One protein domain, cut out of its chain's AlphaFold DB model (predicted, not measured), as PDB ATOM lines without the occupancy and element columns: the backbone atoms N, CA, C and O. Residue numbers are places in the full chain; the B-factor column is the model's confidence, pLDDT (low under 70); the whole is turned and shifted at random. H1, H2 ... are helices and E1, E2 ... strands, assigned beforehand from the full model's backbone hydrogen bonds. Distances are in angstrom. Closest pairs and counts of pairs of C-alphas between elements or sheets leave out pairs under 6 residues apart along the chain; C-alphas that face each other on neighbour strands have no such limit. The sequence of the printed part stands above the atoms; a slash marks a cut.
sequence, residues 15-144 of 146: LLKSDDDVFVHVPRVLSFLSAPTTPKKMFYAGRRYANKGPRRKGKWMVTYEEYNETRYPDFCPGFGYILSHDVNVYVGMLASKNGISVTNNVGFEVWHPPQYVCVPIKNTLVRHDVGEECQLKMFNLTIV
ATOM      1  N   LEU A  15     550.301 528.274 397.276       94.75
ATOM      2  CA  LEU A  15     550.849 527.425 398.322       94.75
ATOM      3  C   LEU A  15     552.070 526.691 397.773       94.75
ATOM      4  O   LEU A  15     551.949 525.947 396.802       94.75
ATOM      5  N   LEU A  16     553.234 526.876 398.396       95.94
ATOM      6  CA  LEU A  16     554.409 526.036 398.169       95.94
ATOM      7  C   LEU A  16     554.431 524.940 399.235       95.94
ATOM      8  O   LEU A  16     554.586 525.234 400.418       95.94
ATOM      9  N   LYS A  17     554.314 523.683 398.810       94.38
ATOM     10  CA  LYS A  17     554.630 522.529 399.654       94.38
ATOM     11  C   LYS A  17     556.118 522.217 399.510       94.38
ATOM     12  O   LYS A  17     556.604 522.167 398.380       94.38
ATOM     13  N   SER A  18     556.809 521.927 400.613       95.06
ATOM     14  CA  SER A  18     558.173 521.379 400.610       95.06
ATOM     15  C   SER A  18     558.360 520.292 401.676       95.06
ATOM     16  O   SER A  18     557.504 520.142 402.545       95.06
ATOM     17  N   ASP A  19     559.406 519.474 401.546       95.25
ATOM     18  CA  ASP A  19     559.945 518.654 402.650       95.25
ATOM     19  C   ASP A  19     560.921 519.490 403.510       95.25
ATOM     20  O   ASP A  19     561.156 520.668 403.215       95.25
ATOM     21  N   ASP A  20     561.434 518.915 404.599       94.88
ATOM     22  CA  ASP A  20     562.384 519.541 405.531       94.88
ATOM     23  C   ASP A  20     563.844 519.474 405.049       94.88
ATOM     24  O   ASP A  20     564.671 520.282 405.466       94.88
ATOM     25  N   ASP A  21     564.147 518.585 404.105       95.25
ATOM     26  CA  ASP A  21     565.436 518.440 403.418       95.25
ATOM     27  C   ASP A  21     565.512 519.257 402.112       95.25
ATOM     28  O   ASP A  21     566.176 518.879 401.140       95.25
ATOM     29  N   VAL A  22     564.814 520.395 402.063       96.88
ATOM     30  CA  VAL A  22     564.635 521.197 400.849       96.88
ATOM     31  C   VAL A  22     565.043 522.648 401.065       96.88
ATOM     32  O   VAL A  22     564.535 523.343 401.938       96.88
ATOM     33  N   PHE A  23     565.893 523.159 400.175       97.00
ATOM     34  CA  PHE A  23     566.182 524.587 400.091       97.00
ATOM     35  C   PHE A  23     565.205 525.304 399.154       97.00
ATOM     36  O   PHE A  23     564.970 524.859 398.027       97.00
ATOM     37  N   VAL A  24     564.710 526.471 399.574       97.06
ATOM     38  CA  VAL A  24     563.829 527.339 398.778       97.06
ATOM     39  C   VAL A  24     564.490 528.698 398.552       97.06
ATOM     40  O   VAL A  24     564.741 529.452 399.489       97.06
ATOM     41  N   HIS A  25     564.700 529.072 397.288       96.69
ATOM     42  CA  HIS A  25     565.166 530.408 396.921       96.69
ATOM     43  C   HIS A  25     563.988 531.396 396.909       96.69
ATOM     44  O   HIS A  25     563.487 531.784 395.847       96.69
ATOM     45  N   VAL A  26     563.569 531.841 398.095       94.81
ATOM     46  CA  VAL A  26     562.343 532.639 398.298       94.81
ATOM     47  C   VAL A  26     562.221 533.845 397.346       94.81
ATOM     48  O   VAL A  26     561.197 533.928 396.667       94.81
ATOM     49  N   PRO A  27     563.239 534.719 397.162       93.88
ATOM     50  CA  PRO A  27     563.118 535.849 396.233       93.88
ATOM     51  C   PRO A  27     562.764 535.448 394.797       93.88
ATOM     52  O   PRO A  27     561.937 536.087 394.153       93.88
ATOM     53  N   ARG A  28     563.347 534.358 394.282       95.56
ATOM     54  CA  ARG A  28     563.067 533.895 392.917       95.56
ATOM     55  C   ARG A  28     561.718 533.209 392.808       95.56
ATOM     56  O   ARG A  28     561.070 533.357 391.778       95.56
ATOM     57  N   VAL A  29     561.290 532.490 393.846       97.19
ATOM     58  CA  VAL A  29     559.933 531.932 393.903       97.19
ATOM     59  C   VAL A  29     558.908 533.062 393.847       97.19
ATOM     60  O   VAL A  29     557.990 533.000 393.034       97.19
ATOM     61  N   LEU A  30     559.101 534.136 394.617       95.94
ATOM     62  CA  LEU A  30     558.221 535.306 394.571       95.94
ATOM     63  C   LEU A  30     558.223 535.973 393.190       95.94
ATOM     64  O   LEU A  30     557.147 536.248 392.655       95.94
ATOM     65  N   SER A  31     559.392 536.169 392.568       95.69
ATOM     66  CA  SER A  31     559.485 536.707 391.201       95.69
ATOM     67  C   SER A  31     558.794 535.815 390.169       95.69
ATOM     68  O   SER A  31     558.074 536.313 389.306       95.69
ATOM     69  N   PHE A  32     558.960 534.493 390.275       96.56
ATOM     70  CA  PHE A  32     558.277 533.522 389.423       96.56
ATOM     71  C   PHE A  32     556.754 533.618 389.578       96.56
ATOM     72  O   PHE A  32     556.038 533.677 388.582       96.56
ATOM     73  N   LEU A  33     556.246 533.699 390.808       97.06
ATOM     74  CA  LEU A  33     554.806 533.770 391.069       97.06
ATOM     75  C   LEU A  33     554.188 535.124 390.721       97.06
ATOM     76  O   LEU A  33     553.001 535.191 390.393       97.06
ATOM     77  N   SER A  34     554.980 536.191 390.764       96.81
ATOM     78  CA  SER A  34     554.548 537.552 390.430       96.81
ATOM     79  C   SER A  34     554.577 537.833 388.927       96.81
ATOM     80  O   SER A  34     553.971 538.807 388.488       96.81
ATOM     81  N   ALA A  35     555.239 536.984 388.134       96.69
ATOM     82  CA  ALA A  35     555.312 537.147 386.691       96.69
ATOM     83  C   ALA A  35     553.901 537.175 386.057       96.69
ATOM     84  O   ALA A  35     553.061 536.339 386.406       96.69
ATOM     85  N   PRO A  36     553.635 538.077 385.090       96.12
ATOM     86  CA  PRO A  36     552.345 538.140 384.393       96.12
ATOM     87  C   PRO A  36     551.983 536.849 383.652       96.12
ATOM     88  O   PRO A  36     550.815 536.569 383.413       96.12
ATOM     89  N   THR A  37     552.993 536.057 383.292       95.56
ATOM     90  CA  THR A  37     552.845 534.775 382.599       95.56
ATOM     91  C   THR A  37     552.438 533.628 383.518       95.56
ATOM     92  O   THR A  37     552.076 532.569 383.013       95.56
ATOM     93  N   THR A  38     552.492 533.804 384.841       96.25
ATOM     94  CA  THR A  38     552.159 532.745 385.796       96.25
ATOM     95  C   THR A  38     550.649 532.696 386.038       96.25
ATOM     96  O   THR A  38     550.093 533.661 386.581       96.25
ATOM     97  N   PRO A  39     549.969 531.584 385.685       95.31
ATOM     98  CA  PRO A  39     548.541 531.425 385.932       95.31
ATOM     99  C   PRO A  39     548.204 531.571 387.418       95.31
ATOM    100  O   PRO A  39     548.905 531.053 388.284       95.31
ATOM    101  N   LYS A  40     547.108 532.275 387.718       93.88
ATOM    102  CA  LYS A  40     546.620 532.481 389.097       93.88
ATOM    103  C   LYS A  40     545.577 531.450 389.537       93.88
ATOM    104  O   LYS A  40     545.187 531.446 390.697       93.88
ATOM    105  N   LYS A  41     545.110 530.624 388.600       92.38
ATOM    106  CA  LYS A  41     544.088 529.592 388.779       92.38
ATOM    107  C   LYS A  41     544.517 528.317 388.077       92.38
ATOM    108  O   LYS A  41     545.272 528.399 387.104       92.38
ATOM    109  N   MET A  42     544.021 527.174 388.546       91.38
ATOM    110  CA  MET A  42     544.333 525.844 388.012       91.38
ATOM    111  C   MET A  42     545.845 525.618 387.849       91.38
ATOM    112  O   MET A  42     546.301 524.954 386.917       91.38
ATOM    113  N   PHE A  43     546.640 526.225 388.732       93.81
ATOM    114  CA  PHE A  43     548.084 526.246 388.625       93.81
ATOM    115  C   PHE A  43     548.683 525.163 389.507       93.81
ATOM    116  O   PHE A  43     548.542 525.187 390.726       93.81
ATOM    117  N   TYR A  44     549.387 524.231 388.874       94.44
ATOM    118  CA  TYR A  44     550.173 523.205 389.541       94.44
ATOM    119  C   TYR A  44     551.551 523.162 388.892       94.44
ATOM    120  O   TYR A  44     551.670 522.795 387.723       94.44
ATOM    121  N   ALA A  45     552.590 523.569 389.621       95.38
ATOM    122  CA  ALA A  45     553.934 523.707 389.073       95.38
ATOM    123  C   ALA A  45     555.012 523.088 389.957       95.38
ATOM    124  O   ALA A  45     554.989 523.184 391.179       95.38
ATOM    125  N   GLY A  46     556.010 522.499 389.312       96.00
ATOM    126  CA  GLY A  46     557.144 521.874 389.974       96.00
ATOM    127  C   GLY A  46     557.960 521.064 388.979       96.00
ATOM    128  O   GLY A  46     557.835 521.231 387.762       96.00
ATOM    129  N   ARG A  47     558.786 520.138 389.470       96.38
ATOM    130  CA  ARG A  47     559.491 519.214 388.576       96.38
ATOM    131  C   ARG A  47     558.491 518.205 388.016       96.38
ATOM    132  O   ARG A  47     558.005 517.365 388.759       96.38
ATOM    133  N   ARG A  48     558.191 518.234 386.716       95.12
ATOM    134  CA  ARG A  48     557.217 517.296 386.135       95.12
ATOM    135  C   ARG A  48     557.826 515.908 385.967       95.12
ATOM    136  O   ARG A  48     558.831 515.734 385.274       95.12
ATOM    137  N   TYR A  49     557.200 514.912 386.581       93.69
ATOM    138  CA  TYR A  49     557.487 513.498 386.383       93.69
ATOM    139  C   TYR A  49     556.462 512.929 385.408       93.69
ATOM    140  O   TYR A  49     555.369 512.537 385.799       93.69
ATOM    141  N   ALA A  50     556.838 512.898 384.130       93.56
ATOM    142  CA  ALA A  50     556.016 512.328 383.071       93.56
ATOM    143  C   ALA A  50     556.361 510.857 382.819       93.56
ATOM    144  O   ALA A  50     557.519 510.446 382.968       93.56
ATOM    145  N   ASN A  51     555.363 510.075 382.396       91.69
ATOM    146  CA  ASN A  51     555.516 508.674 381.979       91.69
ATOM    147  C   ASN A  51     556.168 507.750 383.032       91.69
ATOM    148  O   ASN A  51     556.778 506.737 382.673       91.69
ATOM    149  N   LYS A  52     556.067 508.078 384.327       93.06
ATOM    150  CA  LYS A  52     556.605 507.244 385.414       93.06
ATOM    151  C   LYS A  52     555.660 506.087 385.719       93.06
ATOM    152  O   LYS A  52     554.463 506.297 385.828       93.06
ATOM    153  N   GLY A  53     556.201 504.882 385.869       93.75
ATOM    154  CA  GLY A  53     555.438 503.712 386.308       93.75
ATOM    155  C   GLY A  53     555.523 503.477 387.820       93.75
ATOM    156  O   GLY A  53     556.494 503.927 388.446       93.75
ATOM    157  N   PRO A  54     554.554 502.749 388.404       94.69
ATOM    158  CA  PRO A  54     554.635 502.264 389.776       94.69
ATOM    159  C   PRO A  54     555.882 501.407 389.974       94.69
ATOM    160  O   PRO A  54     556.185 500.515 389.177       94.69
ATOM    161  N   ARG A  55     556.623 501.653 391.059       95.50
ATOM    162  CA  ARG A  55     557.689 500.730 391.453       95.50
ATOM    163  C   ARG A  55     557.039 499.499 392.064       95.50
ATOM    164  O   ARG A  55     556.189 499.620 392.929       95.50
ATOM    165  N   ARG A  56     557.482 498.312 391.662       96.12
ATOM    166  CA  ARG A  56     557.004 497.037 392.228       96.12
ATOM    167  C   ARG A  56     557.946 496.461 393.297       96.12
ATOM    168  O   ARG A  56     557.840 495.293 393.635       96.12
ATOM    169  N   LYS A  57     558.910 497.260 393.777       95.69
ATOM    170  CA  LYS A  57     559.869 496.907 394.840       95.69
ATOM    171  C   LYS A  57     560.528 498.144 395.462       95.69
ATOM    172  O   LYS A  57     560.628 499.191 394.814       95.69
ATOM    173  N   GLY A  58     561.071 497.978 396.669       96.31
ATOM    174  CA  GLY A  58     561.828 498.999 397.406       96.31
ATOM    175  C   GLY A  58     560.946 499.978 398.187       96.31
ATOM    176  O   GLY A  58     559.745 499.772 398.299       96.31
ATOM    177  N   LYS A  59     561.547 501.065 398.696       94.81
ATOM    178  CA  LYS A  59     560.895 502.068 399.570       94.81
ATOM    179  C   LYS A  59     559.554 502.601 399.042       94.81
ATOM    180  O   LYS A  59     558.672 502.906 399.828       94.81
ATOM    181  N   TRP A  60     559.417 502.723 397.721       93.00
ATOM    182  CA  TRP A  60     558.246 503.308 397.053       93.00
ATOM    183  C   TRP A  60     557.417 502.262 396.296       93.00
ATOM    184  O   TRP A  60     556.892 502.558 395.222       93.00
ATOM    185  N   MET A  61     557.409 501.015 396.776       96.44
ATOM    186  CA  MET A  61     556.636 499.935 396.170       96.44
ATOM    187  C   MET A  61     555.138 500.242 396.226       96.44
ATOM    188  O   MET A  61     554.641 500.660 397.262       96.44
ATOM    189  N   VAL A  62     554.448 500.003 395.112       95.81
ATOM    190  CA  VAL A  62     552.989 500.041 394.990       95.81
ATOM    191  C   VAL A  62     552.547 498.710 394.399       95.81
ATOM    192  O   VAL A  62     553.103 498.268 393.379       95.81
ATOM    193  N   THR A  63     551.596 498.038 395.042       96.19
ATOM    194  CA  THR A  63     551.116 496.725 394.595       96.19
ATOM    195  C   THR A  63     550.163 496.855 393.403       96.19
ATOM    196  O   THR A  63     549.749 497.954 393.024       96.19
ATOM    197  N   TYR A  64     549.862 495.740 392.735       96.44
ATOM    198  CA  TYR A  64     548.903 495.760 391.625       96.44
ATOM    199  C   TYR A  64     547.471 495.995 392.120       96.44
ATOM    200  O   TYR A  64     546.675 496.572 391.385       96.44
ATOM    201  N   GLU A  65     547.171 495.602 393.360       96.56
ATOM    202  CA  GLU A  65     545.894 495.856 394.027       96.56
ATOM    203  C   GLU A  65     545.697 497.353 394.309       96.56
ATOM    204  O   GLU A  65     544.597 497.865 394.122       96.56
ATOM    205  N   GLU A  66     546.755 498.069 394.702       93.94
ATOM    206  CA  GLU A  66     546.711 499.522 394.930       93.94
ATOM    207  C   GLU A  66     546.656 500.319 393.620       93.94
ATOM    208  O   GLU A  66     545.964 501.334 393.523       93.94
ATOM    209  N   TYR A  67     547.416 499.883 392.610       93.50
ATOM    210  CA  TYR A  67     547.475 500.541 391.308       93.50
ATOM    211  C   TYR A  67     547.827 499.546 390.200       93.50
ATOM    212  O   TYR A  67     548.988 499.139 390.034       93.50
ATOM    213  N   ASN A  68     546.821 499.172 389.412       95.00
ATOM    214  CA  ASN A  68     546.953 498.154 388.370       95.00
ATOM    215  C   ASN A  68     547.495 498.694 387.034       95.00
ATOM    216  O   ASN A  68     547.953 497.903 386.209       95.00
ATOM    217  N   GLU A  69     547.505 500.012 386.814       93.62
ATOM    218  CA  GLU A  69     548.003 500.574 385.559       93.62
ATOM    219  C   GLU A  69     549.542 500.551 385.483       93.62
ATOM    220  O   GLU A  69     550.267 500.419 386.474       93.62
ATOM    221  N   THR A  70     550.070 500.695 384.266       94.56
ATOM    222  CA  THR A  70     551.518 500.639 383.999       94.56
ATOM    223  C   THR A  70     552.214 501.989 384.149       94.56
ATOM    224  O   THR A  70     553.444 502.046 384.251       94.56
ATOM    225  N   ARG A  71     551.449 503.084 384.153       93.94
ATOM    226  CA  ARG A  71     551.948 504.457 384.237       93.94
ATOM    227  C   ARG A  71     551.055 505.285 385.135       93.94
ATOM    228  O   ARG A  71     549.843 505.128 385.118       93.94
ATOM    229  N   TYR A  72     551.679 506.182 385.873       92.38
ATOM    230  CA  TYR A  72     551.004 507.237 386.594       92.38
ATOM    231  C   TYR A  72     550.688 508.411 385.663       92.38
ATOM    232  O   TYR A  72     551.472 508.679 384.741       92.38
ATOM    233  N   PRO A  73     549.604 509.156 385.935       91.81
ATOM    234  CA  PRO A  73     549.427 510.504 385.415       91.81
ATOM    235  C   PRO A  73     550.624 511.388 385.765       91.81
ATOM    236  O   PRO A  73     551.310 511.141 386.756       91.81
ATOM    237  N   ASP A  74     550.854 512.437 384.981       92.81
ATOM    238  CA  ASP A  74     551.896 513.419 385.276       92.81
ATOM    239  C   ASP A  74     551.698 514.029 386.673       92.81
ATOM    240  O   ASP A  74     550.604 514.465 387.032       92.81
ATOM    241  N   PHE A  75     552.778 514.091 387.451       92.44
ATOM    242  CA  PHE A  75     552.772 514.640 388.809       92.44
ATOM    243  C   PHE A  75     554.087 515.361 389.123       92.44
ATOM    244  O   PHE A  75     555.073 515.237 388.388       92.44
ATOM    245  N   CYS A  76     554.121 516.105 390.227       93.38
ATOM    246  CA  CYS A  76     555.356 516.602 390.829       93.38
ATOM    247  C   CYS A  76     555.800 515.693 391.984       93.38
ATOM    248  O   CYS A  76     554.966 515.309 392.805       93.38
ATOM    249  N   PRO A  77     557.095 515.343 392.075       91.62
ATOM    250  CA  PRO A  77     557.616 514.520 393.158       91.62
ATOM    251  C   PRO A  77     557.457 515.213 394.516       91.62
ATOM    252  O   PRO A  77     557.346 516.437 394.598       91.62
ATOM    253  N   GLY A  78     557.482 514.401 395.577       90.00
ATOM    254  CA  GLY A  78     557.127 514.808 396.936       90.00
ATOM    255  C   GLY A  78     557.865 516.039 397.448       90.00
ATOM    256  O   GLY A  78     557.213 516.880 398.051       90.00
ATOM    257  N   PHE A  79     559.153 516.201 397.138       95.00
ATOM    258  CA  PHE A  79     560.001 517.239 397.736       95.00
ATOM    259  C   PHE A  79     559.477 518.666 397.615       95.00
ATOM    260  O   PHE A  79     559.715 519.476 398.503       95.00
ATOM    261  N   GLY A  80     558.754 519.000 396.546       95.06
ATOM    262  CA  GLY A  80     558.104 520.295 396.497       95.06
ATOM    263  C   GLY A  80     557.435 520.653 395.185       95.06
ATOM    264  O   GLY A  80     557.840 520.231 394.098       95.06
ATOM    265  N   TYR A  81     556.385 521.459 395.318       95.62
ATOM    266  CA  TYR A  81     555.563 521.972 394.227       95.62
ATOM    267  C   TYR A  81     554.689 523.133 394.706       95.62
ATOM    268  O   TYR A  81     554.438 523.295 395.900       95.62
ATOM    269  N   ILE A  82     554.221 523.933 393.752       95.75
ATOM    270  CA  ILE A  82     553.362 525.092 393.973       95.75
ATOM    271  C   ILE A  82     551.965 524.804 393.432       95.75
ATOM    272  O   ILE A  82     551.826 524.296 392.317       95.75
ATOM    273  N   LEU A  83     550.954 525.177 394.209       94.31
ATOM    274  CA  LEU A  83     549.539 525.122 393.856       94.31
ATOM    275  C   LEU A  83     548.930 526.528 393.932       94.31
ATOM    276  O   LEU A  83     549.301 527.300 394.818       94.31
ATOM    277  N   SER A  84     547.999 526.875 393.042       93.69
ATOM    278  CA  SER A  84     547.095 528.010 393.283       93.69
ATOM    279  C   SER A  84     546.001 527.627 394.281       93.69
ATOM    280  O   SER A  84     545.692 526.453 394.463       93.69
ATOM    281  N   HIS A  85     545.412 528.623 394.938       90.75
ATOM    282  CA  HIS A  85     544.406 528.415 395.987       90.75
ATOM    283  C   HIS A  85     543.202 527.557 395.558       90.75
ATOM    284  O   HIS A  85     542.675 526.779 396.344       90.75
ATOM    285  N   ASP A  86     542.753 527.690 394.311       88.12
ATOM    286  CA  ASP A  86     541.612 526.952 393.752       88.12
ATOM    287  C   ASP A  86     541.910 525.473 393.464       88.12
ATOM    288  O   ASP A  86     541.000 524.687 393.196       88.12
ATOM    289  N   VAL A  87     543.178 525.073 393.537       84.56
ATOM    290  CA  VAL A  87     543.604 523.695 393.331       84.56
ATOM    291  C   VAL A  87     543.418 522.921 394.641       84.56
ATOM    292  O   VAL A  87     544.322 522.806 395.467       84.56
ATOM    293  N   ASN A  88     542.199 522.406 394.840       65.12
ATOM    294  CA  ASN A  88     541.811 521.650 396.033       65.12
ATOM    295  C   ASN A  88     542.662 520.379 396.227       65.12
ATOM    296  O   ASN A  88     542.714 519.518 395.354       65.12
ATOM    297  N   VAL A  89     543.266 520.290 397.418       55.53
ATOM    298  CA  VAL A  89     544.114 519.291 398.128       55.53
ATOM    299  C   VAL A  89     544.370 517.878 397.567       55.53
ATOM    300  O   VAL A  89     545.349 517.251 397.963       55.53
ATOM    301  N   TYR A  90     543.599 517.333 396.637       58.97
ATOM    302  CA  TYR A  90     543.822 515.977 396.113       58.97
ATOM    303  C   TYR A  90     544.881 515.904 394.998       58.97
ATOM    304  O   TYR A  90     544.938 514.943 394.225       58.97
ATOM    305  N   VAL A  91     545.728 516.924 394.873       64.75
ATOM    306  CA  VAL A  91     546.496 517.180 393.648       64.75
ATOM    307  C   VAL A  91     547.871 516.518 393.717       64.75
ATOM    308  O   VAL A  91     548.911 517.139 393.913       64.75
ATOM    309  N   GLY A  92     547.824 515.198 393.554       68.00
ATOM    310  CA  GLY A  92     548.886 514.379 392.973       68.00
ATOM    311  C   GLY A  92     548.408 513.829 391.625       68.00
ATOM    312  O   GLY A  92     548.047 514.585 390.727       68.00
ATOM    313  N   MET A  93     548.305 512.504 391.504       69.38
ATOM    314  CA  MET A  93     547.834 511.814 390.286       69.38
ATOM    315  C   MET A  93     546.397 512.158 389.857       69.38
ATOM    316  O   MET A  93     545.998 511.839 388.742       69.38
ATOM    317  N   LEU A  94     545.601 512.799 390.717       80.06
ATOM    318  CA  LEU A  94     544.224 513.188 390.401       80.06
ATOM    319  C   LEU A  94     544.122 514.555 389.711       80.06
ATOM    320  O   LEU A  94     543.034 514.917 389.264       80.06
ATOM    321  N   ALA A  95     545.230 515.297 389.583       84.94
ATOM    322  CA  ALA A  95     545.260 516.598 388.912       84.94
ATOM    323  C   ALA A  95     544.661 516.520 387.498       84.94
ATOM    324  O   ALA A  95     543.741 517.265 387.158       84.94
ATOM    325  N   SER A  96     545.114 515.539 386.712       85.44
ATOM    326  CA  SER A  96     544.676 515.341 385.329       85.44
ATOM    327  C   SER A  96     543.184 515.024 385.221       85.44
ATOM    328  O   SER A  96     542.517 515.524 384.317       85.44
ATOM    329  N   LYS A  97     542.631 514.258 386.172       85.12
ATOM    330  CA  LYS A  97     541.194 513.936 386.227       85.12
ATOM    331  C   LYS A  97     540.319 515.169 386.474       85.12
ATOM    332  O   LYS A  97     539.144 515.146 386.138       85.12
ATOM    333  N   ASN A  98     540.898 516.239 387.018       85.19
ATOM    334  CA  ASN A  98     540.235 517.520 387.252       85.19
ATOM    335  C   ASN A  98     540.609 518.580 386.197       85.19
ATOM    336  O   ASN A  98     540.392 519.769 386.411       85.19
ATOM    337  N   GLY A  99     541.203 518.175 385.067       87.56
ATOM    338  CA  GLY A  99     541.604 519.094 383.997       87.56
ATOM    339  C   GLY A  99     542.825 519.962 384.326       87.56
ATOM    340  O   GLY A  99     543.116 520.905 383.593       87.56
ATOM    341  N   ILE A 100     543.557 519.659 385.403       90.19
ATOM    342  CA  ILE A 100     544.767 520.387 385.802       90.19
ATOM    343  C   ILE A 100     545.985 519.684 385.208       90.19
ATOM    344  O   ILE A 100     546.242 518.509 385.474       90.19
ATOM    345  N   SER A 101     546.765 520.424 384.423       90.94
ATOM    346  CA  SER A 101     548.024 519.943 383.849       90.94
ATOM    347  C   SER A 101     549.222 520.446 384.648       90.94
ATOM    348  O   SER A 101     549.276 521.610 385.043       90.94
ATOM    349  N   VAL A 102     550.217 519.580 384.844       92.75
ATOM    350  CA  VAL A 102     551.457 519.945 385.540       92.75
ATOM    351  C   VAL A 102     552.293 520.891 384.681       92.75
ATOM    352  O   VAL A 102     552.771 520.523 383.605       92.75
ATOM    353  N   THR A 103     552.564 522.083 385.198       94.69
ATOM    354  CA  THR A 103     553.522 523.025 384.619       94.69
ATOM    355  C   THR A 103     554.936 522.630 385.036       94.69
ATOM    356  O   THR A 103     555.337 522.783 386.192       94.69
ATOM    357  N   ASN A 104     555.718 522.107 384.089       96.25
ATOM    358  CA  ASN A 104     557.104 521.738 384.358       96.25
ATOM    359  C   ASN A 104     557.975 522.977 384.599       96.25
ATOM    360  O   ASN A 104     558.082 523.841 383.731       96.25
ATOM    361  N   ASN A 105     558.685 522.997 385.723       96.56
ATOM    362  CA  ASN A 105     559.676 524.012 386.038       96.56
ATOM    363  C   ASN A 105     561.008 523.349 386.416       96.56
ATOM    364  O   ASN A 105     561.107 522.599 387.386       96.56
ATOM    365  N   VAL A 106     562.050 523.624 385.629       95.31
ATOM    366  CA  VAL A 106     563.391 523.041 385.814       95.31
ATOM    367  C   VAL A 106     564.131 523.589 387.036       95.31
ATOM    368  O   VAL A 106     565.076 522.949 387.486       95.31
ATOM    369  N   GLY A 107     563.678 524.719 387.590       96.69
ATOM    370  CA  GLY A 107     564.178 525.282 388.846       96.69
ATOM    371  C   GLY A 107     563.769 524.487 390.089       96.69
ATOM    372  O   GLY A 107     564.231 524.813 391.178       96.69
ATOM    373  N   PHE A 108     562.933 523.452 389.928       97.56
ATOM    374  CA  PHE A 108     562.702 522.402 390.919       97.56
ATOM    375  C   PHE A 108     563.691 521.262 390.674       97.56
ATOM    376  O   PHE A 108     563.587 520.463 389.730       97.56
ATOM    377  N   GLU A 109     564.699 521.218 391.525       96.00
ATOM    378  CA  GLU A 109     565.944 520.532 391.260       96.00
ATOM    379  C   GLU A 109     566.100 519.317 392.172       96.00
ATOM    380  O   GLU A 109     566.187 519.439 393.387       96.00
ATOM    381  N   VAL A 110     566.182 518.137 391.557       92.88
ATOM    382  CA  VAL A 110     566.413 516.845 392.235       92.88
ATOM    383  C   VAL A 110     567.873 516.407 392.213       92.88
ATOM    384  O   VAL A 110     568.231 515.436 392.863       92.88
ATOM    385  N   TRP A 111     568.706 517.073 391.415       91.31
ATOM    386  CA  TRP A 111     570.110 516.721 391.239       91.31
ATOM    387  C   TRP A 111     570.931 517.961 390.895       91.31
ATOM    388  O   TRP A 111     570.476 518.806 390.114       91.31
ATOM    389  N   HIS A 112     572.137 518.068 391.451       88.38
ATOM    390  CA  HIS A 112     573.156 519.031 391.037       88.38
ATOM    391  C   HIS A 112     574.480 518.332 390.703       88.38
ATOM    392  O   HIS A 112     574.796 517.288 391.273       88.38
ATOM    393  N   PRO A 113     575.307 518.962 389.854       88.62
ATOM    394  CA  PRO A 113     576.720 518.629 389.740       88.62
ATOM    395  C   PRO A 113     577.492 518.820 391.066       88.62
ATOM    396  O   PRO A 113     577.110 519.681 391.869       88.62
ATOM    397  N   PRO A 114     578.614 518.105 391.287       89.31
ATOM    398  CA  PRO A 114     579.417 518.212 392.513       89.31
ATOM    399  C   PRO A 114     579.913 519.628 392.845       89.31
ATOM    400  O   PRO A 114     579.992 520.000 394.010       89.31
ATOM    401  N   GLN A 115     580.186 520.466 391.842       91.62
ATOM    402  CA  GLN A 115     580.637 521.847 392.054       91.62
ATOM    403  C   GLN A 115     579.557 522.789 392.617       91.62
ATOM    404  O   GLN A 115     579.865 523.922 392.978       91.62
ATOM    405  N   TYR A 116     578.298 522.345 392.682       91.50
ATOM    406  CA  TYR A 116     577.170 523.123 393.205       91.50
ATOM    407  C   TYR A 116     576.625 522.574 394.533       91.50
ATOM    408  O   TYR A 116     575.492 522.868 394.911       91.50
ATOM    409  N   VAL A 117     577.428 521.795 395.266       92.81
ATOM    410  CA  VAL A 117     577.095 521.365 396.633       92.81
ATOM    411  C   VAL A 117     576.911 522.597 397.530       92.81
ATOM    412  O   VAL A 117     577.807 523.436 397.646       92.81
ATOM    413  N   CYS A 118     575.738 522.710 398.155       93.81
ATOM    414  CA  CYS A 118     575.311 523.871 398.943       93.81
ATOM    415  C   CYS A 118     575.414 525.232 398.207       93.81
ATOM    416  O   CYS A 118     575.648 526.262 398.847       93.81
ATOM    417  N   VAL A 119     575.289 525.268 396.874       94.19
ATOM    418  CA  VAL A 119     575.321 526.519 396.095       94.19
ATOM    419  C   VAL A 119     574.141 526.541 395.120       94.19
ATOM    420  O   VAL A 119     574.061 525.677 394.246       94.19
ATOM    421  N   PRO A 120     573.221 527.523 395.213       92.06
ATOM    422  CA  PRO A 120     572.125 527.625 394.258       92.06
ATOM    423  C   PRO A 120     572.662 528.010 392.875       92.06
ATOM    424  O   PRO A 120     573.484 528.920 392.740       92.06
ATOM    425  N   ILE A 121     572.164 527.358 391.824       91.00
ATOM    426  CA  ILE A 121     572.468 527.745 390.440       91.00
ATOM    427  C   ILE A 121     571.559 528.898 390.002       91.00
ATOM    428  O   ILE A 121     570.627 529.284 390.709       91.00
ATOM    429  N   LYS A 122     571.810 529.471 388.817       87.62
ATOM    430  CA  LYS A 122     571.118 530.679 388.320       87.62
ATOM    431  C   LYS A 122     569.584 530.582 388.345       87.62
ATOM    432  O   LYS A 122     568.929 531.583 388.603       87.62
ATOM    433  N   ASN A 123     569.028 529.392 388.123       91.19
ATOM    434  CA  ASN A 123     567.583 529.178 388.015       91.19
ATOM    435  C   ASN A 123     566.994 528.369 389.182       91.19
ATOM    436  O   ASN A 123     565.833 527.977 389.106       91.19
ATOM    437  N   THR A 124     567.763 528.126 390.253       95.62
ATOM    438  CA  THR A 124     567.264 527.423 391.442       95.62
ATOM    439  C   THR A 124     566.076 528.171 392.029       95.62
ATOM    440  O   THR A 124     566.221 529.335 392.416       95.62
ATOM    441  N   LEU A 125     564.935 527.483 392.102       97.12
ATOM    442  CA  LEU A 125     563.756 527.881 392.870       97.12
ATOM    443  C   LEU A 125     563.643 527.023 394.127       97.12
ATOM    444  O   LEU A 125     563.499 527.556 395.222       97.12
ATOM    445  N   VAL A 126     563.742 525.705 393.955       97.56
ATOM    446  CA  VAL A 126     563.618 524.703 395.013       97.56
ATOM    447  C   VAL A 126     564.635 523.596 394.749       97.56
ATOM    448  O   VAL A 126     564.696 523.077 393.633       97.56
ATOM    449  N   ARG A 127     565.420 523.218 395.755       96.62
ATOM    450  CA  ARG A 127     566.446 522.173 395.668       96.62
ATOM    451  C   ARG A 127     566.177 521.103 396.722       96.62
ATOM    452  O   ARG A 127     566.120 521.429 397.898       96.62
ATOM    453  N   HIS A 128     566.028 519.860 396.284       96.62
ATOM    454  CA  HIS A 128     565.901 518.683 397.148       96.62
ATOM    455  C   HIS A 128     567.259 518.199 397.666       96.62
ATOM    456  O   HIS A 128     568.276 518.471 397.022       96.62
ATOM    457  N   ASP A 129     567.229 517.422 398.751       94.06
ATOM    458  CA  ASP A 129     568.382 516.766 399.376       94.06
ATOM    459  C   ASP A 129     569.431 517.781 399.851       94.06
ATOM    460  O   ASP A 129     570.614 517.736 399.509       94.06
ATOM    461  N   VAL A 130     568.953 518.780 400.594       95.31
ATOM    462  CA  VAL A 130     569.766 519.848 401.169       95.31
ATOM    463  C   VAL A 130     569.683 519.758 402.684       95.31
ATOM    464  O   VAL A 130     568.694 520.176 403.281       95.31
ATOM    465  N   GLY A 131     570.738 519.238 403.309       93.56
ATOM    466  CA  GLY A 131     570.861 519.204 404.768       93.56
ATOM    467  C   GLY A 131     571.013 520.597 405.389       93.56
ATOM    468  O   GLY A 131     571.341 521.566 404.702       93.56
ATOM    469  N   GLU A 132     570.813 520.685 406.702       93.81
ATOM    470  CA  GLU A 132     570.754 521.933 407.481       93.81
ATOM    471  C   GLU A 132     571.914 522.909 407.202       93.81
ATOM    472  O   GLU A 132     571.682 524.066 406.845       93.81
ATOM    473  N   GLU A 133     573.169 522.447 407.271       94.38
ATOM    474  CA  GLU A 133     574.340 523.296 407.003       94.38
ATOM    475  C   GLU A 133     574.322 523.878 405.582       94.38
ATOM    476  O   GLU A 133     574.618 525.061 405.368       94.38
ATOM    477  N   CYS A 134     573.935 523.063 404.593       95.25
ATOM    478  CA  CYS A 134     573.780 523.541 403.227       95.25
ATOM    479  C   CYS A 134     572.622 524.539 403.115       95.25
ATOM    480  O   CYS A 134     572.771 525.520 402.387       95.25
ATOM    481  N   GLN A 135     571.495 524.325 403.804       94.56
ATOM    482  CA  GLN A 135     570.356 525.249 403.757       94.56
ATOM    483  C   GLN A 135     570.762 526.637 404.254       94.56
ATOM    484  O   GLN A 135     570.514 527.623 403.558       94.56
ATOM    485  N   LEU A 136     571.460 526.714 405.391       93.56
ATOM    486  CA  LEU A 136     571.967 527.973 405.949       93.56
ATOM    487  C   LEU A 136     572.953 528.662 404.999       93.56
ATOM    488  O   LEU A 136     572.834 529.857 404.717       93.56
ATOM    489  N   LYS A 137     573.907 527.902 404.448       94.62
ATOM    490  CA  LYS A 137     574.881 528.428 403.485       94.62
ATOM    491  C   LYS A 137     574.201 528.969 402.229       94.62
ATOM    492  O   LYS A 137     574.504 530.080 401.794       94.62
ATOM    493  N   MET A 138     573.276 528.205 401.652       94.75
ATOM    494  CA  MET A 138     572.528 528.615 400.465       94.75
ATOM    495  C   MET A 138     571.652 529.832 400.759       94.75
ATOM    496  O   MET A 138     571.640 530.760 399.956       94.75
ATOM    497  N   PHE A 139     570.984 529.879 401.913       92.94
ATOM    498  CA  PHE A 139     570.170 531.020 402.326       92.94
ATOM    499  C   PHE A 139     570.999 532.305 402.370       92.94
ATOM    500  O   PHE A 139     570.657 533.271 401.681       92.94
ATOM    501  N   ASN A 140     572.148 532.278 403.051       92.44
ATOM    502  CA  ASN A 140     573.064 533.418 403.146       92.44
ATOM    503  C   ASN A 140     573.552 533.909 401.774       92.44
ATOM    504  O   ASN A 140     573.647 535.113 401.545       92.44
ATOM    505  N   LEU A 141     573.784 532.999 400.822       91.12
ATOM    506  CA  LEU A 141     574.152 533.352 399.444       91.12
ATOM    507  C   LEU A 141     573.021 534.029 398.651       91.12
ATOM    508  O   LEU A 141     573.294 534.619 397.606       91.12
ATOM    509  N   THR A 142     571.770 533.916 399.102       87.88
ATOM    510  CA  THR A 142     570.590 534.447 398.394       87.88
ATOM    511  C   THR A 142     570.016 535.731 398.978       87.88
ATOM    512  O   THR A 142     569.302 536.432 398.264       87.88
ATOM    513  N   ILE A 143     570.314 536.042 400.242       80.19
ATOM    514  CA  ILE A 143     569.828 537.257 400.915       80.19
ATOM    515  C   ILE A 143     570.789 538.441 400.798       80.19
ATOM    516  O   ILE A 143     570.349 539.582 400.892       80.19
ATOM    517  N   VAL A 144     572.085 538.192 400.586       65.19
ATOM    518  CA  VAL A 144     573.074 539.264 400.441       65.19
ATOM    519  C   VAL A 144     573.076 539.730 398.982       65.19
ATOM    520  O   VAL A 144     573.430 538.936 398.104       65.19
TER     521      VAL A 144
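This is residues 15 to 144 of the 146 residues of a protein of Pocillopora damicornis (UniProt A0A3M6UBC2). There is little regular structure: a flat, loop-rich body with a small mixed sheet, E1 E4 E3 E5, in its middle. Towards one end H2 packs on E2 of the antiparallel pair E2 and E6; the unnamed residues 47 to 79 reach the other end. The 130 printed residues, 42 in named elements, run E1 E2 H1 E3 E4 E5 E6 H2, class mixed; the whole is compact, radius of gyration of the C-alphas 16.0 A, spans 50 by 37 by 20 A.

E1, residues 15 to 18, is antiparallel to E4, residues 80 to 84; N 15 and O 83 are 2.8 A apart. E3, residues 44 to 46, forms a hairpin with E4, N 82 and O 45 being 2.8 A apart. E5, residues 102 to 104, is parallel to E3, with N 103 and O 44 2.8 A apart. E2, residues 22 to 24, is antiparallel to E6, residues 126 to 128; N 127 and O 23 are 2.8 A apart. The closest C-alphas of E2 and H2, residues 132 to 143, are Phe 23 and Gln 135, 5.6 A. H1, residues 26 to 34, is close but not clearly touching H2. In both helices every O i to N i+4 pair is within hydrogen-bond range.

E1 begins at C-alpha 15 (550.849, 527.425, 398.322). H2, 16.7 A long, ends at C-alpha 143 (569.828, 537.257, 400.915).

The printed part has no cut. The links E3 to E4, E4 to E5 and E5 to E6 are long. Residues 88 to 93 and 144 have pLDDT under 70.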